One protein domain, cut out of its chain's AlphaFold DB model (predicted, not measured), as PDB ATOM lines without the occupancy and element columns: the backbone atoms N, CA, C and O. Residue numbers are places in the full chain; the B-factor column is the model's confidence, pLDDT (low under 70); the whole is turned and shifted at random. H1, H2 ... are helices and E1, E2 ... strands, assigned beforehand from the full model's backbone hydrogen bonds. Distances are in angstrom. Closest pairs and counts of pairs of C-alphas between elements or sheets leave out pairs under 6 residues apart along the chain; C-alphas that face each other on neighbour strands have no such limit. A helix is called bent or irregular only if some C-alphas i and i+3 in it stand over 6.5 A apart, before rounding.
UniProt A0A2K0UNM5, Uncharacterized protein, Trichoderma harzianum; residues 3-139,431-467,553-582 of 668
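AT A GLANCE: This is residues 3 to 139, 431 to 467 and 553 to 582 of the 668 residues of an uncharacterized protein of Trichoderma harzianum (UniProt A0A2K0UNM5). A strongly twisted sheet of five parallel strands forms the core, covered by helices on both faces: H4 and H8 on one, H2 and H9 on the other. The long helix H4 runs on past the last residues of the strands, where it lies side by side with H5, and H6 and H7 complete a helical part at that end. The printed part has 204 residues, with nine named helices and five named strands in the order H1 E1 H2 E2 H3 H4 E3 H5 H6 H7 E4 H8 E5 H9; the sheet runs E2 E3 E1 E4 E5. The class is mixed, helices and strands. The whole is compact, with a radius of gyration of the C-alphas of 17.6 A, and spans 51 by 41 by 34 A.

IN THESE COORDINATES: H1, residues 3 to 6, begins with C-alpha 3 at (148.219, 119.653, 91.245). E1, residues 10 to 17, is 23.5 A long, and H2 holds residues 19 to 27. E2, residues 35 to 38, and H3, residues 41 to 44, are short. H4, residues 56 to 79, is 34.1 A long and begins with C-alpha 56 at (179.584, 117.169, 89.302). E3 holds residues 87 to 92, 16.8 A; H5 residues 95 to 109, 21.4 A; H6 residues 115 to 126, 16.2 A. H7, residues 129 to 139, is only just irregular: C-alphas 133 and 136 are 6.6 A apart. E4 holds residues 438 to 443, H8 residues 449 to 459 and E5 residues 556 to 560. H9, residues 567 to 581, is 21.0 A long and ends with C-alpha 581 at (146.737, 113.504, 106.644).

HOW THE PARTS SIT: In the sheet E2 and E5 are the edge strands. Backbone N and O within hydrogen-bond range are, for instance, N 38 and O 90 across E2 and E3, 2.8 A, N 91 and O 13 across E3 and E1, 2.8 A, N 16 and O 440 across E1 and E4, 2.8 A, and N 441 and O 557 across E4 and E5, 2.8 A. With helices on both faces there are three layers. E1, H2, E2 form a split strand-helix-strand unit, with E3 between its strands, and E2, H3 H4, E3 form a strand-helix-strand unit of parallel neighbours; both crossovers are right-handed. H4 lies over E3 at a height over the sheet of 11.5 A and runs along the strands, at 15 degrees to E3 on the local plane. H8, on the same face, has a height of 9.7 A. On the opposite face H2 has a height over the sheet of 6.0 A and touches H9, the closest C-alphas being those of Gln 25 and Gln 571, 6.8 A apart; H9 touches H2 with residues 567 to 571 alone. H5 only grazes the sheet with residues 95 to 97. Its residues 96 to 100 touch H8, closest C-alphas Ala 100 and Leu 451, 5.6 A. H4 touches H5 with residues 56 to 67 alone, at a shallow tilt of 16 degrees, opposite ways; the closest C-alphas are those of Ile 60 and Cys 102, 6.1 A. H5 touches H6, closest C-alphas Ile 106 and Ala 118, 5.5 A. H6 and H7 touch only at the corner, closest C-alphas Leu 125 and Gly 132, 6.3 A. H4 touches H7 through Arg 57 and Leu 133, the closest C-alphas, 5.5 A, and H3 through Ala 66 and Tyr 44, 4.7 A. H1 is close to H4 but not clearly touching, with C-alphas 6 and 78 at 7.3 A. Every O i to N i+4 pair is within hydrogen-bond range in H2, H4, H5, H6, H8 and H9; H7 has 3 of 7, and 5 of 8 O i to N i+3 pairs, while H1 and H3 are too short for an i+4 pair.

THE WHOLE: The two C-alphas farthest apart are those of Ile 139 and Gly 564, 54.5 A. Residues 140 to 430 are not printed, with 20.7 A between C-alphas 139 and 431, and residues 468 to 552 are not printed, with 21.6 A between C-alphas 467 and 553. Of the links that are printed whole, H3 to H4, 11 residues, is long. The mean pLDDT of the printed part is 85.7; residues 3 to 8, 48 to 51, 135 to 139, 467, 553 and 564 are under 70.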
ATOM      1  N   ASP A   3     147.965 120.470  90.043       46.00
ATOM      2  CA  ASP A   3     148.219 119.653  91.245       46.00
ATOM      3  C   ASP A   3     146.941 119.211  91.966       46.00
ATOM      4  O   ASP A   3     146.813 118.051  92.354       46.00
ATOM      5  N   THR A   4     145.933 120.087  92.016       51.69
ATOM      6  CA  THR A   4     144.614 119.805  92.609       51.69
ATOM      7  C   THR A   4     143.851 118.677  91.908       51.69
ATOM      8  O   THR A   4     142.889 118.153  92.464       51.69
ATOM      9  N   LYS A   5     144.242 118.281  90.683       54.28
ATOM     10  CA  LYS A   5     143.738 117.041  90.071       54.28
ATOM     11  C   LYS A   5     144.443 115.808  90.628       54.28
ATOM     12  O   LYS A   5     143.779 114.796  90.803       54.28
ATOM     13  N   LEU A   6     145.745 115.861  90.907       60.56
ATOM     14  CA  LEU A   6     146.481 114.704  91.422       60.56
ATOM     15  C   LEU A   6     146.034 114.361  92.852       60.56
ATOM     16  O   LEU A   6     145.733 113.204  93.120       60.56
ATOM     17  N   GLU A   7     145.845 115.375  93.705       63.69
ATOM     18  CA  GLU A   7     145.302 115.245  95.073       63.69
ATOM     19  C   GLU A   7     143.901 114.592  95.112       63.69
ATOM     20  O   GLU A   7     143.526 113.931  96.085       63.69
ATOM     21  N   ALA A   8     143.117 114.728  94.035       68.25
ATOM     22  CA  ALA A   8     141.815 114.072  93.894       68.25
ATOM     23  C   ALA A   8     141.920 112.557  93.611       68.25
ATOM     24  O   ALA A   8     140.954 111.831  93.854       68.25
ATOM     25  N   TYR A   9     143.077 112.080  93.139       78.19
ATOM     26  CA  TYR A   9     143.359 110.681  92.799       78.19
ATOM     27  C   TYR A   9     144.293 109.989  93.810       78.19
ATOM     28  O   TYR A   9     144.232 108.770  93.977       78.19
ATOM     29  N   GLY A  10     145.125 110.732  94.541       84.19
ATOM     30  CA  GLY A  10     145.965 110.173  95.598       84.19
ATOM     31  C   GLY A  10     147.101 111.093  96.032       84.19
ATOM     32  O   GLY A  10     147.169 112.243  95.611       84.19
ATOM     33  N   ASN A  11     147.997 110.576  96.873       89.38
ATOM     34  CA  ASN A  11     149.104 111.344  97.450       89.38
ATOM     35  C   ASN A  11     150.447 110.596  97.385       89.38
ATOM     36  O   ASN A  11     150.512 109.370  97.494       89.38
ATOM     37  N   ILE A  12     151.530 111.363  97.250       92.88
ATOM     38  CA  ILE A  12     152.922 110.911  97.336       92.88
ATOM     39  C   ILE A  12     153.458 111.227  98.739       92.88
ATOM     40  O   ILE A  12     153.393 112.372  99.193       92.88
ATOM     41  N   VAL A  13     154.005 110.215  99.414       93.56
ATOM     42  CA  VAL A  13     154.543 110.302 100.777       93.56
ATOM     43  C   VAL A  13     156.009 109.871 100.771       93.56
ATOM     44  O   VAL A  13     156.298 108.728 100.432       93.56
ATOM     45  N   ALA A  14     156.949 110.727 101.166       95.38
ATOM     46  CA  ALA A  14     158.354 110.325 101.301       95.38
ATOM     47  C   ALA A  14     158.732 110.046 102.758       95.38
ATOM     48  O   ALA A  14     158.366 110.797 103.661       95.38
ATOM     49  N   PHE A  15     159.490 108.976 102.986       95.19
ATOM     50  CA  PHE A  15     160.073 108.643 104.285       95.19
ATOM     51  C   PHE A  15     161.570 108.972 104.265       95.19
ATOM     52  O   PHE A  15     162.327 108.393 103.489       95.19
ATOM     53  N   GLU A  16     161.990 109.904 105.116       94.81
ATOM     54  CA  GLU A  16     163.367 110.388 105.269       94.81
ATOM     55  C   GLU A  16     163.951 109.904 106.603       94.81
ATOM     56  O   GLU A  16     163.217 109.796 107.582       94.81
ATOM     57  N   GLY A  17     165.260 109.646 106.690       92.12
ATOM     58  CA  GLY A  17     165.910 109.242 107.947       92.12
ATOM     59  C   GLY A  17     167.084 108.280 107.758       92.12
ATOM     60  O   GLY A  17     167.735 108.278 106.712       92.12
ATOM     61  N   HIS A  18     167.366 107.451 108.770       90.88
ATOM     62  CA  HIS A  18     168.360 106.376 108.655       90.88
ATOM     63  C   HIS A  18     167.858 105.281 107.684       90.88
ATOM     64  O   HIS A  18     166.703 104.859 107.808       90.88
ATOM     65  N   PRO A  19     168.677 104.790 106.728       89.19
ATOM     66  CA  PRO A  19     168.212 103.886 105.672       89.19
ATOM     67  C   PRO A  19     167.605 102.587 106.209       89.19
ATOM     68  O   PRO A  19     166.581 102.145 105.692       89.19
ATOM     69  N   ASP A  20     168.167 102.006 107.273       89.31
ATOM     70  CA  ASP A  20     167.636 100.773 107.871       89.31
ATOM     71  C   ASP A  20     166.277 100.985 108.542       89.31
ATOM     72  O   ASP A  20     165.397 100.126 108.445       89.31
ATOM     73  N   VAL A  21     166.074 102.149 109.170       90.44
ATOM     74  CA  VAL A  21     164.799 102.537 109.782       90.44
ATOM     75  C   VAL A  21     163.749 102.705 108.691       90.44
ATOM     76  O   VAL A  21     162.733 102.014 108.727       90.44
ATOM     77  N   VAL A  22     164.014 103.546 107.684       92.62
ATOM     78  CA  VAL A  22     163.094 103.796 106.559       92.62
ATOM     79  C   VAL A  22     162.764 102.494 105.822       92.62
ATOM     80  O   VAL A  22     161.593 102.172 105.627       92.62
ATOM     81  N   SER A  23     163.781 101.693 105.492       91.19
ATOM     82  CA  SER A  23     163.627 100.375 104.867       91.19
ATOM     83  C   SER A  23     162.767  99.425 105.704       91.19
ATOM     84  O   SER A  23     161.962  98.675 105.153       91.19
ATOM     85  N   THR A  24     162.909  99.445 107.032       90.81
ATOM     86  CA  THR A  24     162.098  98.618 107.936       90.81
ATOM     87  C   THR A  24     160.657  99.123 108.015       90.81
ATOM     88  O   THR A  24     159.739  98.313 107.950       90.81
ATOM     89  N   GLN A  25     160.427 100.440 108.083       90.62
ATOM     90  CA  GLN A  25     159.068 100.991 108.120       90.62
ATOM     91  C   GLN A  25     158.308 100.774 106.806       90.62
ATOM     92  O   GLN A  25     157.120 100.468 106.847       90.62
ATOM     93  N   LEU A  26     158.981 100.861 105.654       90.69
ATOM     94  CA  LEU A  26     158.379 100.544 104.354       90.69
ATOM     95  C   LEU A  26     158.041  99.050 104.225       90.69
ATOM     96  O   LEU A  26     156.950  98.715 103.777       90.69
ATOM     97  N   ARG A  27     158.925  98.148 104.683       89.56
ATOM     98  CA  ARG A  27     158.679  96.689 104.693       89.56
ATOM     99  C   ARG A  27     157.555  96.238 105.637       89.56
ATOM    100  O   ARG A  27     157.124  95.094 105.538       89.56
ATOM    101  N   LEU A  28     157.094  97.104 106.540       87.69
ATOM    102  CA  LEU A  28     155.980  96.840 107.460       87.69
ATOM    103  C   LEU A  28     154.643  97.452 107.000       87.69
ATOM    104  O   LEU A  28     153.631  97.266 107.678       87.69
ATOM    105  N   LEU A  29     154.611  98.154 105.860       86.00
ATOM    106  CA  LEU A  29     153.360  98.595 105.240       86.00
ATOM    107  C   LEU A  29     152.586  97.391 104.663       86.00
ATOM    108  O   LEU A  29     153.201  96.446 104.164       86.00
ATOM    109  N   PRO A  30     151.239  97.399 104.694       80.12
ATOM    110  CA  PRO A  30     150.443  96.295 104.170       80.12
ATOM    111  C   PRO A  30     150.528  96.217 102.639       80.12
ATOM    112  O   PRO A  30     150.345  97.213 101.940       80.12
ATOM    113  N   THR A  31     150.736  95.010 102.111       78.12
ATOM    114  CA  THR A  31     150.684  94.726 100.668       78.12
ATOM    115  C   THR A  31     149.285  95.014 100.124       78.12
ATOM    116  O   THR A  31     148.319  94.372 100.539       78.12
ATOM    117  N   SER A  32     149.159  95.980  99.214       80.06
ATOM    118  CA  SER A  32     147.862  96.512  98.786       80.06
ATOM    119  C   SER A  32     147.915  97.084  97.362       80.06
ATOM    120  O   SER A  32     148.870  97.782  97.037       80.06
ATOM    121  N   PRO A  33     146.876  96.897  96.523       80.56
ATOM    122  CA  PRO A  33     146.801  97.509  95.193       80.56
ATOM    123  C   PRO A  33     146.557  99.032  95.222       80.56
ATOM    124  O   PRO A  33     146.587  99.675  94.174       80.56
ATOM    125  N   GLN A  34     146.300  99.621  96.398       83.25
ATOM    126  CA  GLN A  34     146.260 101.076  96.595       83.25
ATOM    127  C   GLN A  34     147.608 101.654  97.054       83.25
ATOM    128  O   GLN A  34     147.753 102.876  97.075       83.25
ATOM    129  N   ILE A  35     148.578 100.808  97.416       89.25
ATOM    130  CA  ILE A  35     149.871 101.206  97.979       89.25
ATOM    131  C   ILE A  35     150.991 100.803  97.019       89.25
ATOM    132  O   ILE A  35     151.230  99.622  96.784       89.25
ATOM    133  N   LEU A  36     151.723 101.793  96.514       91.88
ATOM    134  CA  LEU A  36     153.000 101.581  95.835       91.88
ATOM    135  C   LEU A  36     154.138 101.960  96.783       91.88
ATOM    136  O   LEU A  36     154.058 102.978  97.464       91.88
ATOM    137  N   ILE A  37     155.210 101.170  96.796       94.12
ATOM    138  CA  ILE A  37     156.465 101.499  97.477       94.12
ATOM    139  C   ILE A  37     157.548 101.599  96.405       94.12
ATOM    140  O   ILE A  37     157.786 100.633  95.682       94.12
ATOM    141  N   LEU A  38     158.204 102.755  96.305       94.56
ATOM    142  CA  LEU A  38     159.318 102.980  95.386       94.56
ATOM    143  C   LEU A  38     160.660 103.009  96.132       94.56
ATOM    144  O   LEU A  38     160.750 103.591  97.221       94.56
ATOM    145  N   PRO A  39     161.716 102.402  95.557       94.56
ATOM    146  CA  PRO A  39     163.027 102.342  96.184       94.56
ATOM    147  C   PRO A  39     163.713 103.715  96.218       94.56
ATOM    148  O   PRO A  39     163.201 104.734  95.735       94.56
ATOM    149  N   ALA A  40     164.884 103.748  96.849       93.56
ATOM    150  CA  ALA A  40     165.643 104.976  97.009       93.56
ATOM    151  C   ALA A  40     166.199 105.469  95.667       93.56
ATOM    152  O   ALA A  40     166.410 104.677  94.746       93.56
ATOM    153  N   VAL A  41     166.405 106.784  95.527       92.38
ATOM    154  CA  VAL A  41     166.735 107.381  94.219       92.38
ATOM    155  C   VAL A  41     168.057 106.851  93.644       92.38
ATOM    156  O   VAL A  41     168.210 106.816  92.430       92.38
ATOM    157  N   GLN A  42     168.969 106.342  94.485       91.12
ATOM    158  CA  GLN A  42     170.209 105.704  94.027       91.12
ATOM    159  C   GLN A  42     169.954 104.461  93.164       91.12
ATOM    160  O   GLN A  42     170.763 104.172  92.293       91.12
ATOM    161  N   CYS A  43     168.828 103.760  93.346       90.38
ATOM    162  CA  CYS A  43     168.457 102.607  92.520       90.38
ATOM    163  C   CYS A  43     168.042 102.989  91.086       90.38
ATOM    164  O   CYS A  43     167.905 102.106  90.247       90.38
ATOM    165  N   TYR A  44     167.825 104.281  90.818       89.62
ATOM    166  CA  TYR A  44     167.510 104.829  89.494       89.62
ATOM    167  C   TYR A  44     168.705 105.563  88.862       89.62
ATOM    168  O   TYR A  44     168.641 105.939  87.694       89.62
ATOM    169  N   ILE A  45     169.799 105.768  89.607       90.00
ATOM    170  CA  ILE A  45     171.043 106.317  89.058       90.00
ATOM    171  C   ILE A  45     171.722 105.200  88.264       90.00
ATOM    172  O   ILE A  45     172.112 104.178  88.829       90.00
ATOM    173  N   THR A  46     171.882 105.394  86.955       80.88
ATOM    174  CA  THR A  46     172.657 104.469  86.122       80.88
ATOM    175  C   THR A  46     174.106 104.427  86.598       80.88
ATOM    176  O   THR A  46     174.720 105.476  86.834       80.88
ATOM    177  N   GLY A  47     174.643 103.210  86.745       70.44
ATOM    178  CA  GLY A  47     176.016 102.976  87.197       70.44
ATOM    179  C   GLY A  47     177.022 103.823  86.416       70.44
ATOM    180  O   GLY A  47     176.828 104.113  85.235       70.44
ATOM    181  N   ASP A  48     178.062 104.294  87.096       63.34
ATOM    182  CA  ASP A  48     179.123 105.049  86.438       63.34
ATOM    183  C   ASP A  48     179.998 104.111  85.604       63.34
ATOM    184  O   ASP A  48     180.436 103.069  86.094       63.34
ATOM    185  N   ASP A  49     180.298 104.518  84.366       58.69
ATOM    186  CA  ASP A  49     181.476 104.016  83.665       58.69
ATOM    187  C   ASP A  49     182.683 104.416  84.526       58.69
ATOM    188  O   ASP A  49     182.991 105.607  84.641       58.69
ATOM    189  N   SER A  50     183.341 103.444  85.159       59.88
ATOM    190  CA  SER A  50     184.396 103.663  86.166       59.88
ATOM    191  C   SER A  50     185.580 104.494  85.674       59.88
ATOM    192  O   SER A  50     186.353 105.022  86.474       59.88
ATOM    193  N   ASP A  51     185.709 104.606  84.357       63.62
ATOM    194  CA  ASP A  51     186.897 105.071  83.657       63.62
ATOM    195  C   ASP A  51     186.802 106.567  83.299       63.62
ATOM    196  O   ASP A  51     187.725 107.141  82.718       63.62
ATOM    197  N   LYS A  52     185.678 107.220  83.632       73.56
ATOM    198  CA  LYS A  52     185.437 108.650  83.389       73.56
ATOM    199  C   LYS A  52     185.706 109.478  84.646       73.56
ATOM    200  O   LYS A  52     185.311 109.121  85.753       73.56
ATOM    201  N   ALA A  53     186.343 110.638  84.468       79.44
ATOM    202  CA  ALA A  53     186.529 111.602  85.550       79.44
ATOM    203  C   ALA A  53     185.171 112.095  86.087       79.44
ATOM    204  O   ALA A  53     184.253 112.376  85.316       79.44
ATOM    205  N   PHE A  54     185.050 112.213  87.410       84.50
ATOM    206  CA  PHE A  54     183.790 112.558  88.066       84.50
ATOM    207  C   PHE A  54     183.389 114.023  87.806       84.50
ATOM    208  O   PHE A  54     183.922 114.941  88.427       84.50
ATOM    209  N   GLU A  55     182.433 114.249  86.899       88.81
ATOM    210  CA  GLU A  55     181.865 115.574  86.629       88.81
ATOM    211  C   GLU A  55     180.613 115.823  87.488       88.81
ATOM    212  O   GLU A  55     179.568 115.199  87.296       88.81
ATOM    213  N   ILE A  56     180.680 116.817  88.382       90.38
ATOM    214  CA  ILE A  56     179.584 117.169  89.302       90.38
ATOM    215  C   ILE A  56     178.293 117.511  88.540       90.38
ATOM    216  O   ILE A  56     177.208 117.109  88.952       90.38
ATOM    217  N   ARG A  57     178.387 118.209  87.399       90.88
ATOM    218  CA  ARG A  57     177.218 118.591  86.584       90.88
ATOM    219  C   ARG A  57     176.529 117.380  85.957       90.88
ATOM    220  O   ARG A  57     175.301 117.308  85.980       90.88
ATOM    221  N   ALA A  58     177.307 116.423  85.452       90.38
ATOM    222  CA  ALA A  58     176.784 115.162  84.936       90.38
ATOM    223  C   ALA A  58     176.153 114.322  86.058       90.38
ATOM    224  O   ALA A  58     175.069 113.775  85.867       90.38
ATOM    225  N   TYR A  59     176.767 114.286  87.246       91.75
ATOM    226  CA  TYR A  59     176.196 113.609  88.410       91.75
ATOM    227  C   TYR A  59     174.871 114.243  88.863       91.75
ATOM    228  O   TYR A  59     173.887 113.529  89.032       91.75
ATOM    229  N   ILE A  60     174.790 115.575  88.991       93.19
ATOM    230  CA  ILE A  60     173.535 116.261  89.351       93.19
ATOM    231  C   ILE A  60     172.449 116.007  88.295       93.19
ATOM    232  O   ILE A  60     171.298 115.794  88.675       93.19
ATOM    233  N   ARG A  61     172.793 115.953  86.995       92.19
ATOM    234  CA  ARG A  61     171.849 115.526  85.946       92.19
ATOM    235  C   ARG A  61     171.389 114.082  86.166       92.19
ATOM    236  O   ARG A  61     170.190 113.871  86.287       92.19
ATOM    237  N   LYS A  62     172.301 113.117  86.356       92.44
ATOM    238  CA  LYS A  62     171.942 111.721  86.684       92.44
ATOM    239  C   LYS A  62     170.988 111.626  87.884       92.44
ATOM    240  O   LYS A  62     170.026 110.868  87.826       92.44
ATOM    241  N   VAL A  63     171.223 112.385  88.963       94.50
ATOM    242  CA  VAL A  63     170.331 112.408  90.143       94.50
ATOM    243  C   VAL A  63     168.985 113.076  89.832       94.50
ATOM    244  O   VAL A  63     167.960 112.632  90.351       94.50
ATOM    245  N   HIS A  64     168.958 114.106  88.979       94.31
ATOM    246  CA  HIS A  64     167.718 114.716  88.498       94.31
ATOM    247  C   HIS A  64     166.889 113.718  87.688       94.31
ATOM    248  O   HIS A  64     165.737 113.479  88.035       94.31
ATOM    249  N   ASP A  65     167.474 113.102  86.665       94.00
ATOM    250  CA  ASP A  65     166.788 112.173  85.765       94.00
ATOM    251  C   ASP A  65     166.255 110.961  86.551       94.00
ATOM    252  O   ASP A  65     165.071 110.629  86.471       94.00
ATOM    253  N   ALA A  66     167.089 110.391  87.430       94.44
ATOM    254  CA  ALA A  66     166.718 109.335  88.369       94.44
ATOM    255  C   ALA A  66     165.547 109.728  89.294       94.44
ATOM    256  O   ALA A  66     164.676 108.902  89.590       94.44
ATOM    257  N   LEU A  67     165.497 110.986  89.751       94.19
ATOM    258  CA  LEU A  67     164.368 111.495  90.525       94.19
ATOM    259  C   LEU A  67     163.115 111.624  89.649       94.19
ATOM    260  O   LEU A  67     162.062 111.148  90.071       94.19
ATOM    261  N   ILE A  68     163.213 112.202  88.449       94.12
ATOM    262  CA  ILE A  68     162.082 112.380  87.526       94.12
ATOM    263  C   ILE A  68     161.457 111.033  87.154       94.12
ATOM    264  O   ILE A  68     160.256 110.872  87.360       94.12
ATOM    265  N   THR A  69     162.239 110.038  86.725       94.44
ATOM    266  CA  THR A  69     161.724 108.695  86.393       94.44
ATOM    267  C   THR A  69     161.004 108.048  87.583       94.44
ATOM    268  O   THR A  69     159.934 107.455  87.430       94.44
ATOM    269  N   ARG A  70     161.530 108.207  88.805       95.00
ATOM    270  CA  ARG A  70     160.871 107.703  90.020       95.00
ATOM    271  C   ARG A  70     159.578 108.461  90.346       95.00
ATOM    272  O   ARG A  70     158.585 107.847  90.735       95.00
ATOM    273  N   GLN A  71     159.559 109.783  90.179       93.31
ATOM    274  CA  GLN A  71     158.356 110.600  90.363       93.31
ATOM    275  C   GLN A  71     157.290 110.312  89.288       93.31
ATOM    276  O   GLN A  71     156.096 110.349  89.581       93.31
ATOM    277  N   GLU A  72     157.696 110.009  88.057       93.88
ATOM    278  CA  GLU A  72     156.818 109.614  86.953       93.88
ATOM    279  C   GLU A  72     156.187 108.237  87.189       93.88
ATOM    280  O   GLU A  72     154.981 108.081  86.994       93.88
ATOM    281  N   ALA A  73     156.949 107.272  87.718       93.69
ATOM    282  CA  ALA A  73     156.408 105.989  88.169       93.69
ATOM    283  C   ALA A  73     155.348 106.173  89.275       93.69
ATOM    284  O   ALA A  73     154.275 105.565  89.219       93.69
ATOM    285  N   ALA A  74     155.596 107.066  90.244       93.25
ATOM    286  CA  ALA A  74     154.616 107.407  91.279       93.25
ATOM    287  C   ALA A  74     153.347 108.048  90.684       93.25
ATOM    288  O   ALA A  74     152.238 107.591  90.963       93.25
ATOM    289  N   ARG A  75     153.494 109.063  89.820       91.56
ATOM    290  CA  ARG A  75     152.368 109.727  89.134       91.56
ATOM    291  C   ARG A  75     151.556 108.756  88.281       91.56
ATOM    292  O   ARG A  75     150.333 108.754  88.377       91.56
ATOM    293  N   SER A  76     152.213 107.890  87.511       91.88
ATOM    294  CA  SER A  76     151.573 106.859  86.683       91.88
ATOM    295  C   SER A  76     150.700 105.916  87.515       91.88
ATOM    296  O   SER A  76     149.569 105.611  87.138       91.88
ATOM    297  N   PHE A  77     151.174 105.516  88.699       90.12
ATOM    298  CA  PHE A  77     150.384 104.711  89.629       90.12
ATOM    299  C   PHE A  77     149.171 105.468  90.192       90.12
ATOM    300  O   PHE A  77     148.089 104.882  90.287       90.12
ATOM    301  N   LEU A  78     149.316 106.758  90.520       88.88
ATOM    302  CA  LEU A  78     148.202 107.595  90.983       88.88
ATOM    303  C   LEU A  78     147.178 107.886  89.873       88.88
ATOM    304  O   LEU A  78     145.984 107.911  90.150       88.88
ATOM    305  N   HIS A  79     147.595 108.026  88.611       86.06
ATOM    306  CA  HIS A  79     146.682 108.227  87.475       86.06
ATOM    307  C   HIS A  79     145.742 107.038  87.213       86.06
ATOM    308  O   HIS A  79     144.684 107.224  86.620       86.06
ATOM    309  N   GLY A  80     146.079 105.835  87.691       77.50
ATOM    310  CA  GLY A  80     145.179 104.676  87.670       77.50
ATOM    311  C   GLY A  80     144.140 104.637  88.804       77.50
ATOM    312  O   GLY A  80     143.436 103.634  88.936       77.50
ATOM    313  N   ALA A  81     144.076 105.656  89.664       82.50
ATOM    314  CA  ALA A  81     143.116 105.756  90.763       82.50
ATOM    315  C   ALA A  81     141.796 106.427  90.339       82.50
ATOM    316  O   ALA A  81     141.701 107.061  89.290       82.50
ATOM    317  N   THR A  82     140.774 106.346  91.193       78.06
ATOM    318  CA  THR A  82     139.540 107.136  91.041       78.06
ATOM    319  C   THR A  82     139.308 107.996  92.278       78.06
ATOM    320  O   THR A  82     139.839 107.718  93.352       78.06
ATOM    321  N   THR A  83     138.458 109.018  92.167       76.38
ATOM    322  CA  THR A  83     138.071 109.864  93.312       76.38
ATOM    323  C   THR A  83     137.433 109.073  94.462       76.38
ATOM    324  O   THR A  83     137.502 109.504  95.607       76.38
ATOM    325  N   SER A  84     136.864 107.897  94.172       72.12
ATOM    326  CA  SER A  84     136.266 106.952  95.127       72.12
ATOM    327  C   SER A  84     137.173 105.758  95.487       72.12
ATOM    328  O   SER A  84     136.718 104.816  96.146       72.12
ATOM    329  N   ASN A  85     138.426 105.756  95.023       77.94
ATOM    330  CA  ASN A  85     139.434 104.714  95.240       77.94
ATOM    331  C   ASN A  85     140.839 105.328  95.070       77.94
ATOM    332  O   ASN A  85     141.538 105.053  94.088       77.94
ATOM    333  N   LYS A  86     141.196 106.223  95.998       84.44
ATOM    334  CA  LYS A  86     142.460 106.969  96.017       84.44
ATOM    335  C   LYS A  86     143.637 106.062  96.370       84.44
ATOM    336  O   LYS A  86     143.476 105.048  97.048       84.44
ATOM    337  N   ARG A  87     144.831 106.442  95.913       88.06
ATOM    338  CA  ARG A  87     146.072 105.666  96.083       88.06
ATOM    339  C   ARG A  87     147.141 106.432  96.864       88.06
ATOM    340  O   ARG A  87     147.120 107.659  96.914       88.06
ATOM    341  N   LEU A  88     148.090 105.704  97.447       90.62
ATOM    342  CA  LEU A  88     149.257 106.255  98.138       90.62
ATOM    343  C   LEU A  88     150.547 105.689  97.532       90.62
ATOM    344  O   LEU A  88     150.701 104.473  97.406       90.62
ATOM    345  N   ALA A  89     151.481 106.567  97.175       93.12
ATOM    346  CA  ALA A  89     152.810 106.192  96.695       93.12
ATOM    347  C   ALA A  89     153.867 106.575  97.741       93.12
ATOM    348  O   ALA A  89     154.122 107.758  97.964       93.12
ATOM    349  N   PHE A  90     154.478 105.580  98.381       94.56
ATOM    350  CA  PHE A  90     155.514 105.761  99.393       94.56
ATOM    351  C   PHE A  90     156.910 105.736  98.760       94.56
ATOM    352  O   PHE A  90     157.253 104.799  98.039       94.56
ATOM    353  N   LEU A  91     157.732 106.747  99.042       95.25
ATOM    354  CA  LEU A  91     159.105 106.868  98.547       95.25
ATOM    355  C   LEU A  91     160.112 106.607  99.674       95.25
ATOM    356  O   LEU A  91     160.034 107.225 100.737       95.25
ATOM    357  N   ASN A  92     161.105 105.754  99.422       94.56
ATOM    358  CA  ASN A  92     162.302 105.667 100.260       94.56
ATOM    359  C   ASN A  92     163.210 106.881  99.971       94.56
ATOM    360  O   ASN A  92     163.842 106.937  98.917       94.56
ATOM    361  N   GLY A  93     163.220 107.884 100.852       92.25
ATOM    362  CA  GLY A  93     163.826 109.199 100.613       92.25
ATOM    363  C   GLY A  93     163.101 110.007  99.527       92.25
ATOM    364  O   GLY A  93     162.753 109.485  98.467       92.25
ATOM    365  N   GLY A  94     162.874 111.296  99.756       91.88
ATOM    366  CA  GLY A  94     162.251 112.217  98.805       91.88
ATOM    367  C   GLY A  94     163.265 113.117  98.098       91.88
ATOM    368  O   GLY A  94     164.458 112.814  97.998       91.88
ATOM    369  N   SER A  95     162.774 114.259  97.632       93.44
ATOM    370  CA  SER A  95     163.559 115.371  97.096       93.44
ATOM    371  C   SER A  95     164.623 115.901  98.087       93.44
ATOM    372  O   SER A  95     165.741 116.164  97.636       93.44
ATOM    373  N   PRO A  96     164.387 115.975  99.421       93.38
ATOM    374  CA  PRO A  96     165.442 116.284 100.396       93.38
ATOM    375  C   PRO A  96     166.593 115.271 100.396       93.38
ATOM    376  O   PRO A  96     167.752 115.681 100.363       93.38
ATOM    377  N   SER A  97     166.307 113.964 100.359       93.31
ATOM    378  CA  SER A  97     167.332 112.926 100.180       93.31
ATOM    379  C   SER A  97     168.098 113.076  98.865       93.31
ATOM    380  O   SER A  97     169.325 112.987  98.863       93.31
ATOM    381  N   ALA A  98     167.419 113.353  97.747       94.12
ATOM    382  CA  ALA A  98     168.086 113.563  96.458       94.12
ATOM    383  C   ALA A  98     169.046 114.772  96.494       94.12
ATOM    384  O   ALA A  98     170.195 114.679  96.065       94.12
ATOM    385  N   HIS A  99     168.614 115.879  97.100       94.31
ATOM    386  CA  HIS A  99     169.432 117.076  97.299       94.31
ATOM    387  C   HIS A  99     170.624 116.819  98.242       94.31
ATOM    388  O   HIS A  99     171.750 117.250  97.981       94.31
ATOM    389  N   ALA A 100     170.404 116.049  99.311       94.56
ATOM    390  CA  ALA A 100     171.443 115.611 100.237       94.56
ATOM    391  C   ALA A 100     172.519 114.732  99.564       94.56
ATOM    392  O   ALA A 100     173.690 114.815  99.940       94.56
ATOM    393  N   LEU A 101     172.160 113.927  98.554       93.94
ATOM    394  CA  LEU A 101     173.122 113.150  97.759       93.94
ATOM    395  C   LEU A 101     174.001 114.045  96.881       93.94
ATOM    396  O   LEU A 101     175.214 113.842  96.855       93.94
ATOM    397  N   CYS A 102     173.425 115.058  96.227       94.44
ATOM    398  CA  CYS A 102     174.186 116.019  95.425       94.44
ATOM    399  C   CYS A 102     175.229 116.768  96.270       94.44
ATOM    400  O   CYS A 102     176.406 116.773  95.910       94.44
ATOM    401  N   ILE A 103     174.840 117.313  97.432       94.81
ATOM    402  CA  ILE A 103     175.790 117.955  98.361       94.81
ATOM    403  C   ILE A 103     176.855 116.950  98.818       94.81
ATOM    404  O   ILE A 103     178.043 117.255  98.766       94.81
ATOM    405  N   LYS A 104     176.467 115.730  99.221       93.94
ATOM    406  CA  LYS A 104     177.414 114.693  99.671       93.94
ATOM    407  C   LYS A 104     178.439 114.315  98.591       93.94
ATOM    408  O   LYS A 104     179.580 113.998  98.926       93.94
ATOM    409  N   ALA A 105     178.054 114.346  97.315       92.81
ATOM    410  CA  ALA A 105     178.963 114.108  96.201       92.81
ATOM    411  C   ALA A 105     179.942 115.277  95.995       92.81
ATOM    412  O   ALA A 105     181.145 115.040  95.912       92.81
ATOM    413  N   ILE A 106     179.458 116.525  96.015       93.75
ATOM    414  CA  ILE A 106     180.300 117.735  95.945       93.75
ATOM    415  C   ILE A 106     181.302 117.769  97.112       93.75
ATOM    416  O   ILE A 106     182.499 117.937  96.891       93.75
ATOM    417  N   MET A 107     180.850 117.478  98.339       93.75
ATOM    418  CA  MET A 107     181.715 117.356  99.523       93.75
ATOM    419  C   MET A 107     182.842 116.333  99.344       93.75
ATOM    420  O   MET A 107     183.943 116.535  99.846       93.75
ATOM    421  N   LYS A 108     182.576 115.220  98.651       92.38
ATOM    422  CA  LYS A 108     183.554 114.146  98.426       92.38
ATOM    423  C   LYS A 108     184.550 114.468  97.304       92.38
ATOM    424  O   LYS A 108     185.660 113.944  97.342       92.38
ATOM    425  N   HIS A 109     184.155 115.262  96.306       89.62
ATOM    426  CA  HIS A 109     184.890 115.394  95.043       89.62
ATOM    427  C   HIS A 109     185.427 116.801  94.727       89.62
ATOM    428  O   HIS A 109     186.391 116.889  93.971       89.62
ATOM    429  N   GLU A 110     184.873 117.870  95.304       88.94
ATOM    430  CA  GLU A 110     185.346 119.254  95.106       88.94
ATOM    431  C   GLU A 110     185.834 119.898  96.416       88.94
ATOM    432  O   GLU A 110     186.978 120.338  96.482       88.94
ATOM    433  N   THR A 111     185.021 119.916  97.478       89.25
ATOM    434  CA  THR A 111     185.260 120.783  98.663       89.25
ATOM    435  C   THR A 111     185.991 120.103  99.829       89.25
ATOM    436  O   THR A 111     185.985 120.591 100.960       89.25
ATOM    437  N   GLY A 112     186.588 118.927  99.602       86.50
ATOM    438  CA  GLY A 112     187.398 118.207 100.601       86.50
ATOM    439  C   GLY A 112     186.675 117.826 101.905       86.50
ATOM    440  O   GLY A 112     187.330 117.470 102.884       86.50
ATOM    441  N   GLY A 113     185.343 117.900 101.933       89.31
ATOM    442  CA  GLY A 113     184.502 117.661 103.104       89.31
ATOM    443  C   GLY A 113     183.836 118.903 103.707       89.31
ATOM    444  O   GLY A 113     183.054 118.732 104.644       89.31
ATOM    445  N   ASP A 114     184.070 120.124 103.205       91.81
ATOM    446  CA  ASP A 114     183.320 121.302 103.671       91.81
ATOM    447  C   ASP A 114     181.886 121.291 103.113       91.81
ATOM    448  O   ASP A 114     181.650 121.285 101.900       91.81
ATOM    449  N   ARG A 115     180.911 121.285 104.027       91.38
ATOM    450  CA  ARG A 115     179.478 121.275 103.719       91.38
ATOM    451  C   ARG A 115     178.964 122.637 103.251       91.38
ATOM    452  O   ARG A 115     178.083 122.674 102.404       91.38
ATOM    453  N   VAL A 116     179.469 123.737 103.810       92.56
ATOM    454  CA  VAL A 116     178.991 125.098 103.511       92.56
ATOM    455  C   VAL A 116     179.461 125.520 102.123       92.56
ATOM    456  O   VAL A 116     178.681 126.077 101.354       92.56
ATOM    457  N   GLU A 117     180.702 125.180 101.765       92.88
ATOM    458  CA  GLU A 117     181.196 125.363 100.400       92.88
ATOM    459  C   GLU A 117     180.409 124.483  99.410       92.88
ATOM    460  O   GLU A 117     179.955 124.979  98.380       92.88
ATOM    461  N   ALA A 118     180.133 123.216  99.745       93.88
ATOM    462  CA  ALA A 118     179.356 122.322  98.879       93.88
ATOM    463  C   ALA A 118     177.890 122.766  98.687       93.88
ATOM    464  O   ALA A 118     177.350 122.657  97.585       93.88
ATOM    465  N   GLU A 119     177.248 123.294  99.736       91.88
ATOM    466  CA  GLU A 119     175.917 123.913  99.671       91.88
ATOM    467  C   GLU A 119     175.930 125.153  98.750       91.88
ATOM    468  O   GLU A 119     175.030 125.315  97.922       91.88
ATOM    469  N   ALA A 120     176.977 125.987  98.822       91.62
ATOM    470  CA  ALA A 120     177.141 127.161  97.963       91.62
ATOM    471  C   ALA A 120     177.411 126.798  96.489       91.62
ATOM    472  O   ALA A 120     176.793 127.382  95.595       91.62
ATOM    473  N   VAL A 121     178.270 125.807  96.221       92.00
ATOM    474  CA  VAL A 121     178.530 125.291  94.866       92.00
ATOM    475  C   VAL A 121     177.260 124.688  94.265       92.00
ATOM    476  O   VAL A 121     176.915 125.006  93.125       92.00
ATOM    477  N   PHE A 122     176.499 123.891  95.026       92.50
ATOM    478  CA  PHE A 122     175.219 123.365  94.545       92.50
ATOM    479  C   PHE A 122     174.235 124.492  94.199       92.50
ATOM    480  O   PHE A 122     173.642 124.479  93.121       92.50
ATOM    481  N   ALA A 123     174.091 125.498  95.069       90.88
ATOM    482  CA  ALA A 123     173.223 126.647  94.813       90.88
ATOM    483  C   ALA A 123     173.658 127.449  93.570       90.88
ATOM    484  O   ALA A 123     172.806 127.882  92.793       90.88
ATOM    485  N   GLN A 124     174.967 127.594  93.329       90.12
ATOM    486  CA  GLN A 124     175.495 128.229  92.119       90.12
ATOM    487  C   GLN A 124     175.158 127.428  90.852       90.12
ATOM    488  O   GLN A 124     174.776 128.023  89.847       90.12
ATOM    489  N   LEU A 125     175.271 126.096  90.891       89.88
ATOM    490  CA  LEU A 125     174.929 125.222  89.762       89.88
ATOM    491  C   LEU A 125     173.415 125.153  89.500       89.88
ATOM    492  O   LEU A 125     173.008 125.016  88.350       89.88
ATOM    493  N   ALA A 126     172.591 125.271  90.543       89.06
ATOM    494  CA  ALA A 126     171.132 125.217  90.451       89.06
ATOM    495  C   ALA A 126     170.458 126.553  90.100       89.06
ATOM    496  O   ALA A 126     169.293 126.551  89.699       89.06
ATOM    497  N   LYS A 127     171.181 127.677  90.207       87.38
ATOM    498  CA  LYS A 127     170.682 129.029  89.906       87.38
ATOM    499  C   LYS A 127     170.031 129.133  88.523       87.38
ATOM    500  O   LYS A 127     168.955 129.710  88.403       87.38
ATOM    501  N   ASP A 128     170.674 128.568  87.503       84.81
ATOM    502  CA  ASP A 128     170.232 128.647  86.104       84.81
ATOM    503  C   ASP A 128     169.493 127.357  85.655       84.81
ATOM    504  O   ASP A 128     169.373 127.062  84.464       84.81
ATOM    505  N   GLY A 129     168.990 126.572  86.619       87.38
ATOM    506  CA  GLY A 129     168.152 125.391  86.385       87.38
ATOM    507  C   GLY A 129     168.880 124.255  85.660       87.38
ATOM    508  O   GLY A 129     170.106 124.150  85.697       87.38
ATOM    509  N   LEU A 130     168.123 123.397  84.967       87.50
ATOM    510  CA  LEU A 130     168.709 122.350  84.114       87.50
ATOM    511  C   LEU A 130     169.626 122.910  83.012       87.50
ATOM    512  O   LEU A 130     170.689 122.340  82.757       87.50
ATOM    513  N   ALA A 131     169.271 124.053  82.416       86.31
ATOM    514  CA  ALA A 131     170.071 124.705  81.376       86.31
ATOM    515  C   ALA A 131     171.487 125.068  81.873       86.31
ATOM    516  O   ALA A 131     172.472 124.880  81.154       86.31
ATOM    517  N   GLY A 132     171.613 125.487  83.140       83.19
ATOM    518  CA  GLY A 132     172.897 125.728  83.806       83.19
ATOM    519  C   GLY A 132     173.814 124.498  83.871       83.19
ATOM    520  O   GLY A 132     175.041 124.638  83.810       83.19
ATOM    521  N   LEU A 133     173.251 123.284  83.924       84.94
ATOM    522  CA  LEU A 133     174.019 122.039  83.820       84.94
ATOM    523  C   LEU A 133     174.432 121.731  82.371       84.94
ATOM    524  O   LEU A 133     175.477 121.122  82.149       84.94
ATOM    525  N   GLU A 134     173.614 122.087  81.377       79.19
ATOM    526  CA  GLU A 134     173.811 121.705  79.966       79.19
ATOM    527  C   GLU A 134     174.877 122.535  79.253       79.19
ATOM    528  O   GLU A 134     175.701 121.975  78.518       79.19
ATOM    529  N   ALA A 135     174.919 123.837  79.546       67.62
ATOM    530  CA  ALA A 135     175.757 124.832  78.874       67.62
ATOM    531  C   ALA A 135     177.273 124.542  78.892       67.62
ATOM    532  O   ALA A 135     178.016 125.139  78.116       67.62
ATOM    533  N   LYS A 136     177.752 123.634  79.759       60.56
ATOM    534  CA  LYS A 136     179.168 123.226  79.814       60.56
ATOM    535  C   LYS A 136     179.432 121.816  79.279       60.56
ATOM    536  O   LYS A 136     180.467 121.610  78.651       60.56
ATOM    537  N   SER A 137     178.483 120.884  79.404       54.69
ATOM    538  CA  SER A 137     178.601 119.558  78.775       54.69
ATOM    539  C   SER A 137     178.675 119.640  77.241       54.69
ATOM    540  O   SER A 137     179.412 118.872  76.628       54.69
ATOM    541  N   GLN A 138     178.007 120.624  76.617       49.69
ATOM    542  CA  GLN A 138     178.093 120.863  75.165       49.69
ATOM    543  C   GLN A 138     179.486 121.323  74.687       49.69
ATOM    544  O   GLN A 138     179.862 121.060  73.545       49.69
ATOM    545  N   ILE A 139     180.271 121.980  75.550       52.75
ATOM    546  CA  ILE A 139     181.629 122.445  75.214       52.75
ATOM    547  C   ILE A 139     182.588 121.251  75.100       52.75
ATOM    548  O   ILE A 139     183.459 121.239  74.235       52.75
ATOM    549  N   ILE A 431     166.119 122.432  89.315       88.88
ATOM    550  CA  ILE A 431     166.827 121.200  89.681       88.88
ATOM    551  C   ILE A 431     166.129 120.541  90.883       88.88
ATOM    552  O   ILE A 431     165.880 121.206  91.885       88.88
ATOM    553  N   LEU A 432     165.867 119.228  90.787       90.19
ATOM    554  CA  LEU A 432     165.208 118.401  91.810       90.19
ATOM    555  C   LEU A 432     163.840 118.974  92.249       90.19
ATOM    556  O   LEU A 432     163.693 119.430  93.386       90.19
ATOM    557  N   PRO A 433     162.830 118.978  91.354       89.06
ATOM    558  CA  PRO A 433     161.515 119.533  91.655       89.06
ATOM    559  C   PRO A 433     160.822 118.759  92.781       89.06
ATOM    560  O   PRO A 433     160.723 117.533  92.739       89.06
ATOM    561  N   TRP A 434     160.289 119.498  93.755       89.25
ATOM    562  CA  TRP A 434     159.458 118.955  94.829       89.25
ATOM    563  C   TRP A 434     158.105 118.473  94.293       89.25
ATOM    564  O   TRP A 434     157.454 119.184  93.524       89.25
ATOM    565  N   VAL A 435     157.648 117.298  94.735       87.25
ATOM    566  CA  VAL A 435     156.346 116.716  94.339       87.25
ATOM    567  C   VAL A 435     155.582 116.058  95.487       87.25
ATOM    568  O   VAL A 435     154.473 115.569  95.298       87.25
ATOM    569  N   GLU A 436     156.186 115.996  96.667       91.06
ATOM    570  CA  GLU A 436     155.683 115.261  97.814       91.06
ATOM    571  C   GLU A 436     154.509 115.999  98.484       91.06
ATOM    572  O   GLU A 436     154.563 117.208  98.752       91.06
ATOM    573  N   ASN A 437     153.435 115.270  98.792       90.25
ATOM    574  CA  ASN A 437     152.308 115.801  99.563       90.25
ATOM    575  C   ASN A 437     152.618 115.777 101.069       90.25
ATOM    576  O   ASN A 437     152.213 116.683 101.792       90.25
ATOM    577  N   LEU A 438     153.370 114.764 101.519       91.38
ATOM    578  CA  LEU A 438     153.819 114.581 102.900       91.38
ATOM    579  C   LEU A 438     155.251 114.024 102.925       91.38
ATOM    580  O   LEU A 438     155.576 113.098 102.182       91.38
ATOM    581  N   VAL A 439     156.088 114.533 103.826       93.81
ATOM    582  CA  VAL A 439     157.407 113.976 104.141       93.81
ATOM    583  C   VAL A 439     157.475 113.650 105.629       93.81
ATOM    584  O   VAL A 439     157.285 114.525 106.471       93.81
ATOM    585  N   VAL A 440     157.750 112.386 105.954       93.56
ATOM    586  CA  VAL A 440     157.923 111.896 107.328       93.56
ATOM    587  C   VAL A 440     159.413 111.699 107.588       93.56
ATOM    588  O   VAL A 440     160.040 110.843 106.967       93.56
ATOM    589  N   HIS A 441     159.986 112.494 108.488       93.88
ATOM    590  CA  HIS A 441     161.405 112.450 108.839       93.88
ATOM    591  C   HIS A 441     161.625 111.697 110.155       93.88
ATOM    592  O   HIS A 441     161.389 112.236 111.236       93.88
ATOM    593  N   PHE A 442     162.112 110.463 110.048       91.62
ATOM    594  CA  PHE A 442     162.546 109.630 111.162       91.62
ATOM    595  C   PHE A 442     163.917 110.091 111.666       91.62
ATOM    596  O   PHE A 442     164.951 109.833 111.041       91.62
ATOM    597  N   ARG A 443     163.921 110.770 112.812       90.56
ATOM    598  CA  ARG A 443     165.129 111.130 113.553       90.56
ATOM    599  C   ARG A 443     165.521 109.981 114.465       90.56
ATOM    600  O   ARG A 443     164.762 109.599 115.348       90.56
ATOM    601  N   ASP A 444     166.712 109.460 114.229       83.75
ATOM    602  CA  ASP A 444     167.367 108.434 115.038       83.75
ATOM    603  C   ASP A 444     168.417 109.086 115.962       83.75
ATOM    604  O   ASP A 444     168.779 110.252 115.771       83.75
ATOM    605  N   GLU A 445     168.952 108.338 116.929       76.12
ATOM    606  CA  GLU A 445     169.968 108.819 117.882       76.12
ATOM    607  C   GLU A 445     171.288 109.231 117.204       76.12
ATOM    608  O   GLU A 445     172.073 110.001 117.762       76.12
ATOM    609  N   THR A 446     171.517 108.769 115.970       78.06
ATOM    610  CA  THR A 446     172.587 109.219 115.071       78.06
ATOM    611  C   THR A 446     172.013 110.075 113.926       78.06
ATOM    612  O   THR A 446     171.935 109.636 112.774       78.06
ATOM    613  N   PRO A 447     171.592 111.329 114.190       75.50
ATOM    614  CA  PRO A 447     170.928 112.151 113.186       75.50
ATOM    615  C   PRO A 447     171.866 112.471 112.019       75.50
ATOM    616  O   PRO A 447     172.955 113.021 112.196       75.50
ATOM    617  N   ASN A 448     171.410 112.206 110.793       86.12
ATOM    618  CA  ASN A 448     172.098 112.651 109.585       86.12
ATOM    619  C   ASN A 448     172.046 114.190 109.521       86.12
ATOM    620  O   ASN A 448     171.042 114.776 109.113       86.12
ATOM    621  N   LEU A 449     173.131 114.841 109.952       89.62
ATOM    622  CA  LEU A 449     173.231 116.301 110.076       89.62
ATOM    623  C   LEU A 449     173.097 117.030 108.732       89.62
ATOM    624  O   LEU A 449     172.619 118.162 108.695       89.62
ATOM    625  N   LEU A 450     173.501 116.387 107.632       91.44
ATOM    626  CA  LEU A 450     173.385 116.933 106.279       91.44
ATOM    627  C   LEU A 450     171.912 116.916 105.846       91.44
ATOM    628  O   LEU A 450     171.346 117.973 105.575       91.44
ATOM    629  N   LEU A 451     171.255 115.750 105.902       92.19
ATOM    630  CA  LEU A 451     169.821 115.618 105.602       92.19
ATOM    631  C   LEU A 451     168.961 116.510 106.514       92.19
ATOM    632  O   LEU A 451     168.050 117.181 106.041       92.19
ATOM    633  N   SER A 452     169.299 116.597 107.803       91.69
ATOM    634  CA  SER A 452     168.606 117.454 108.774       91.69
ATOM    635  C   SER A 452     168.752 118.950 108.475       91.69
ATOM    636  O   SER A 452     167.828 119.714 108.754       91.69
ATOM    637  N   SER A 453     169.883 119.392 107.914       91.00
ATOM    638  CA  SER A 453     170.042 120.770 107.424       91.00
ATOM    639  C   SER A 453     169.271 120.999 106.124       91.00
ATOM    640  O   SER A 453     168.568 122.000 106.022       91.00
ATOM    641  N   VAL A 454     169.313 120.058 105.177       92.31
ATOM    642  CA  VAL A 454     168.551 120.145 103.921       92.31
ATOM    643  C   VAL A 454     167.043 120.211 104.186       92.31
ATOM    644  O   VAL A 454     166.379 121.111 103.680       92.31
ATOM    645  N   ILE A 455     166.498 119.352 105.054       91.12
ATOM    646  CA  ILE A 455     165.078 119.375 105.448       91.12
ATOM    647  C   ILE A 455     164.682 120.725 106.072       91.12
ATOM    648  O   ILE A 455     163.608 121.240 105.769       91.12
ATOM    649  N   LYS A 456     165.553 121.352 106.876       90.69
ATOM    650  CA  LYS A 456     165.309 122.706 107.408       90.69
ATOM    651  C   LYS A 456     165.281 123.778 106.312       90.69
ATOM    652  O   LYS A 456     164.472 124.696 106.399       90.69
ATOM    653  N   LEU A 457     166.112 123.654 105.277       89.19
ATOM    654  CA  LEU A 457     166.123 124.579 104.137       89.19
ATOM    655  C   LEU A 457     164.863 124.421 103.261       89.19
ATOM    656  O   LEU A 457     164.310 125.429 102.828       89.19
ATOM    657  N   PHE A 458     164.352 123.198 103.074       88.94
ATOM    658  CA  PHE A 458     163.040 122.976 102.446       88.94
ATOM    659  C   PHE A 458     161.880 123.506 103.311       88.94
ATOM    660  O   PHE A 458     161.011 124.193 102.785       88.94
ATOM    661  N   LYS A 459     161.875 123.275 104.636       87.94
ATOM    662  CA  LYS A 459     160.870 123.860 105.553       87.94
ATOM    663  C   LYS A 459     160.809 125.388 105.462       87.94
ATOM    664  O   LYS A 459     159.719 125.949 105.405       87.94
ATOM    665  N   ALA A 460     161.973 126.035 105.381       86.75
ATOM    666  CA  ALA A 460     162.111 127.481 105.211       86.75
ATOM    667  C   ALA A 460     161.709 128.003 103.812       86.75
ATOM    668  O   ALA A 460     161.713 129.213 103.604       86.75
ATOM    669  N   GLY A 461     161.378 127.128 102.855       81.94
ATOM    670  CA  GLY A 461     161.014 127.512 101.487       81.94
ATOM    671  C   GLY A 461     162.196 127.889 100.583       81.94
ATOM    672  O   GLY A 461     161.977 128.424  99.501       81.94
ATOM    673  N   ASN A 462     163.441 127.596 100.984       80.69
ATOM    674  CA  ASN A 462     164.635 127.890 100.175       80.69
ATOM    675  C   ASN A 462     164.814 126.922  98.988       80.69
ATOM    676  O   ASN A 462     165.635 127.181  98.108       80.69
ATOM    677  N   TYR A 463     164.081 125.802  98.975       81.19
ATOM    678  CA  TYR A 463     164.119 124.791  97.919       81.19
ATOM    679  C   TYR A 463     162.709 124.303  97.542       81.19
ATOM    680  O   TYR A 463     161.854 124.213  98.425       81.19
ATOM    681  N   PRO A 464     162.467 123.915  96.271       79.00
ATOM    682  CA  PRO A 464     163.407 123.960  95.144       79.00
ATOM    683  C   PRO A 464     163.761 125.404  94.758       79.00
ATOM    684  O   PRO A 464     162.958 126.312  94.959       79.00
ATOM    685  N   ILE A 465     164.963 125.628  94.212       79.31
ATOM    686  CA  ILE A 465     165.357 126.964  93.742       79.31
ATOM    687  C   ILE A 465     164.496 127.302  92.523       79.31
ATOM    688  O   ILE A 465     164.699 126.775  91.430       79.31
ATOM    689  N   LEU A 466     163.507 128.166  92.737       77.88
ATOM    690  CA  LEU A 466     162.732 128.795  91.679       77.88
ATOM    691  C   LEU A 466     163.487 130.033  91.192       77.88
ATOM    692  O   LEU A 466     164.027 130.789  92.003       77.88
ATOM    693  N   SER A 467     163.500 130.271  89.879       58.31
ATOM    694  CA  SER A 467     164.002 131.539  89.346       58.31
ATOM    695  C   SER A 467     163.224 132.701  89.953       58.31
ATOM    696  O   SER A 467     162.009 132.805  89.776       58.31
ATOM    697  N   GLU A 553     156.346 123.518 106.220       66.56
ATOM    698  CA  GLU A 553     156.237 122.889 107.538       66.56
ATOM    699  C   GLU A 553     155.006 121.987 107.713       66.56
ATOM    700  O   GLU A 553     155.178 120.867 108.190       66.56
ATOM    701  N   ASP A 554     153.813 122.389 107.249       73.62
ATOM    702  CA  ASP A 554     152.587 121.570 107.352       73.62
ATOM    703  C   ASP A 554     152.730 120.198 106.657       73.62
ATOM    704  O   ASP A 554     152.114 119.209 107.065       73.62
ATOM    705  N   ARG A 555     153.577 120.121 105.619       83.62
ATOM    706  CA  ARG A 555     153.876 118.903 104.845       83.62
ATOM    707  C   ARG A 555     155.042 118.088 105.413       83.62
ATOM    708  O   ARG A 555     155.379 117.055 104.837       83.62
ATOM    709  N   PHE A 556     155.674 118.523 106.502       88.69
ATOM    710  CA  PHE A 556     156.831 117.860 107.109       88.69
ATOM    711  C   PHE A 556     156.525 117.369 108.526       88.69
ATOM    712  O   PHE A 556     156.671 118.110 109.502       88.69
ATOM    713  N   HIS A 557     156.219 116.081 108.657       89.62
ATOM    714  CA  HIS A 557     156.096 115.450 109.964       89.62
ATOM    715  C   HIS A 557     157.468 114.987 110.475       89.62
ATOM    716  O   HIS A 557     158.198 114.293 109.768       89.62
ATOM    717  N   GLU A 558     157.829 115.346 111.706       90.69
ATOM    718  CA  GLU A 558     159.068 114.890 112.350       90.69
ATOM    719  C   GLU A 558     158.749 113.796 113.366       90.69
ATOM    720  O   GLU A 558     157.810 113.920 114.148       90.69
ATOM    721  N   PHE A 559     159.520 112.714 113.328       86.31
ATOM    722  CA  PHE A 559     159.311 111.527 114.141       86.31
ATOM    723  C   PHE A 559     160.593 111.231 114.920       86.31
ATOM    724  O   PHE A 559     161.544 110.685 114.362       86.31
ATOM    725  N   ASP A 560     160.625 111.591 116.202       88.06
ATOM    726  CA  ASP A 560     161.769 111.333 117.079       88.06
ATOM    727  C   ASP A 560     161.719 109.889 117.621       88.06
ATOM    728  O   ASP A 560     160.819 109.507 118.377       88.06
ATOM    729  N   ILE A 561     162.690 109.066 117.217       85.00
ATOM    730  CA  ILE A 561     162.858 107.681 117.670       85.00
ATOM    731  C   ILE A 561     163.775 107.675 118.894       85.00
ATOM    732  O   ILE A 561     164.887 108.193 118.864       85.00
ATOM    733  N   VAL A 562     163.307 107.050 119.973       82.44
ATOM    734  CA  VAL A 562     164.087 106.822 121.199       82.44
ATOM    735  C   VAL A 562     164.705 105.422 121.154       82.44
ATOM    736  O   VAL A 562     164.055 104.484 120.678       82.44
ATOM    737  N   SER A 563     165.923 105.254 121.684       72.12
ATOM    738  CA  SER A 563     166.561 103.940 121.851       72.12
ATOM    739  C   SER A 563     165.609 102.883 122.424       72.12
ATOM    740  O   SER A 563     164.856 103.108 123.372       72.12
ATOM    741  N   GLY A 564     165.644 101.690 121.829       69.81
ATOM    742  CA  GLY A 564     164.824 100.554 122.254       69.81
ATOM    743  C   GLY A 564     163.356 100.587 121.808       69.81
ATOM    744  O   GLY A 564     162.645  99.614 122.068       69.81
ATOM    745  N   GLN A 565     162.881 101.625 121.102       82.81
ATOM    746  CA  GLN A 565     161.579 101.548 120.429       82.81
ATOM    747  C   GLN A 565     161.573 100.405 119.404       82.81
ATOM    748  O   GLN A 565     162.434 100.316 118.528       82.81
ATOM    749  N   THR A 566     160.574  99.524 119.481       84.62
ATOM    750  CA  THR A 566     160.399  98.472 118.473       84.62
ATOM    751  C   THR A 566     159.761  99.048 117.211       84.62
ATOM    752  O   THR A 566     158.969  99.991 117.267       84.62
ATOM    753  N   ALA A 567     160.026  98.434 116.054       83.25
ATOM    754  CA  ALA A 567     159.427  98.872 114.791       83.25
ATOM    755  C   ALA A 567     157.882  98.859 114.810       83.25
ATOM    756  O   ALA A 567     157.258  99.631 114.090       83.25
ATOM    757  N   VAL A 568     157.254  98.053 115.678       84.50
ATOM    758  CA  VAL A 568     155.794  98.043 115.888       84.50
ATOM    759  C   VAL A 568     155.301  99.324 116.576       84.50
ATOM    760  O   VAL A 568     154.235  99.824 116.221       84.50
ATOM    761  N   VAL A 569     156.069  99.895 117.515       85.06
ATOM    762  CA  VAL A 569     155.752 101.200 118.127       85.06
ATOM    763  C   VAL A 569     155.844 102.304 117.076       85.06
ATOM    764  O   VAL A 569     154.914 103.098 116.951       85.06
ATOM    765  N   ILE A 570     156.901 102.288 116.257       85.94
ATOM    766  CA  ILE A 570     157.074 103.249 115.159       85.94
ATOM    767  C   ILE A 570     155.902 103.144 114.167       85.94
ATOM    768  O   ILE A 570     155.285 104.155 113.848       85.94
ATOM    769  N   GLN A 571     155.501 101.928 113.774       85.44
ATOM    770  CA  GLN A 571     154.315 101.689 112.938       85.44
ATOM    771  C   GLN A 571     152.994 102.147 113.574       85.44
ATOM    772  O   GLN A 571     152.105 102.606 112.857       85.44
ATOM    773  N   ASN A 572     152.821 102.010 114.894       83.56
ATOM    774  CA  ASN A 572     151.608 102.462 115.583       83.56
ATOM    775  C   ASN A 572     151.461 103.984 115.492       83.56
ATOM    776  O   ASN A 572     150.414 104.477 115.070       83.56
ATOM    777  N   SER A 573     152.525 104.713 115.819       86.19
ATOM    778  CA  SER A 573     152.543 106.171 115.724       86.19
ATOM    779  C   SER A 573     152.482 106.644 114.266       86.19
ATOM    780  O   SER A 573     151.716 107.550 113.960       86.19
ATOM    781  N   LEU A 574     153.183 105.980 113.336       87.25
ATOM    782  CA  LEU A 574     153.101 106.262 111.896       87.25
ATOM    783  C   LEU A 574     151.667 106.123 111.367       87.25
ATOM    784  O   LEU A 574     151.218 106.978 110.610       87.25
ATOM    785  N   ARG A 575     150.917 105.099 111.795       84.94
ATOM    786  CA  ARG A 575     149.490 104.966 111.456       84.94
ATOM    787  C   ARG A 575     148.652 106.123 112.004       84.94
ATOM    788  O   ARG A 575     147.801 106.615 111.273       84.94
ATOM    789  N   SER A 576     148.935 106.606 113.216       82.31
ATOM    790  CA  SER A 576     148.278 107.798 113.780       82.31
ATOM    791  C   SER A 576     148.581 109.078 112.987       82.31
ATOM    792  O   SER A 576     147.694 109.908 112.796       82.31
ATOM    793  N   VAL A 577     149.817 109.237 112.502       85.12
ATOM    794  CA  VAL A 577     150.220 110.363 111.640       85.12
ATOM    795  C   VAL A 577     149.530 110.269 110.281       85.12
ATOM    796  O   VAL A 577     148.919 111.233 109.830       85.12
ATOM    797  N   LEU A 578     149.563 109.099 109.642       84.94
ATOM    798  CA  LEU A 578     148.921 108.889 108.346       84.94
ATOM    799  C   LEU A 578     147.397 109.078 108.419       84.94
ATOM    800  O   LEU A 578     146.842 109.620 107.474       84.94
ATOM    801  N   SER A 579     146.729 108.745 109.533       81.81
ATOM    802  CA  SER A 579     145.295 109.037 109.708       81.81
ATOM    803  C   SER A 579     144.958 110.525 109.861       81.81
ATOM    804  O   SER A 579     143.817 110.900 109.617       81.81
ATOM    805  N   LEU A 580     145.918 111.382 110.238       82.56
ATOM    806  CA  LEU A 580     145.707 112.835 110.293       82.56
ATOM    807  C   LEU A 580     145.697 113.450 108.885       82.56
ATOM    808  O   LEU A 580     144.853 114.289 108.581       82.56
ATOM    809  N   TYR A 581     146.622 113.017 108.023       79.25
ATOM    810  CA  TYR A 581     146.737 113.504 106.644       79.25
ATOM    811  C   TYR A 581     145.790 112.785 105.670       79.25
ATOM    812  O   TYR A 581     145.333 113.384 104.696       79.25
ATOM    813  N   PHE A 582     145.481 111.510 105.926       82.56
ATOM    814  CA  PHE A 582     144.643 110.647 105.089       82.56
ATOM    815  C   PHE A 582     143.592 109.924 105.964       82.56
ATOM    816  O   PHE A 582     143.744 108.733 106.256       82.56
TER     817      PHE A 582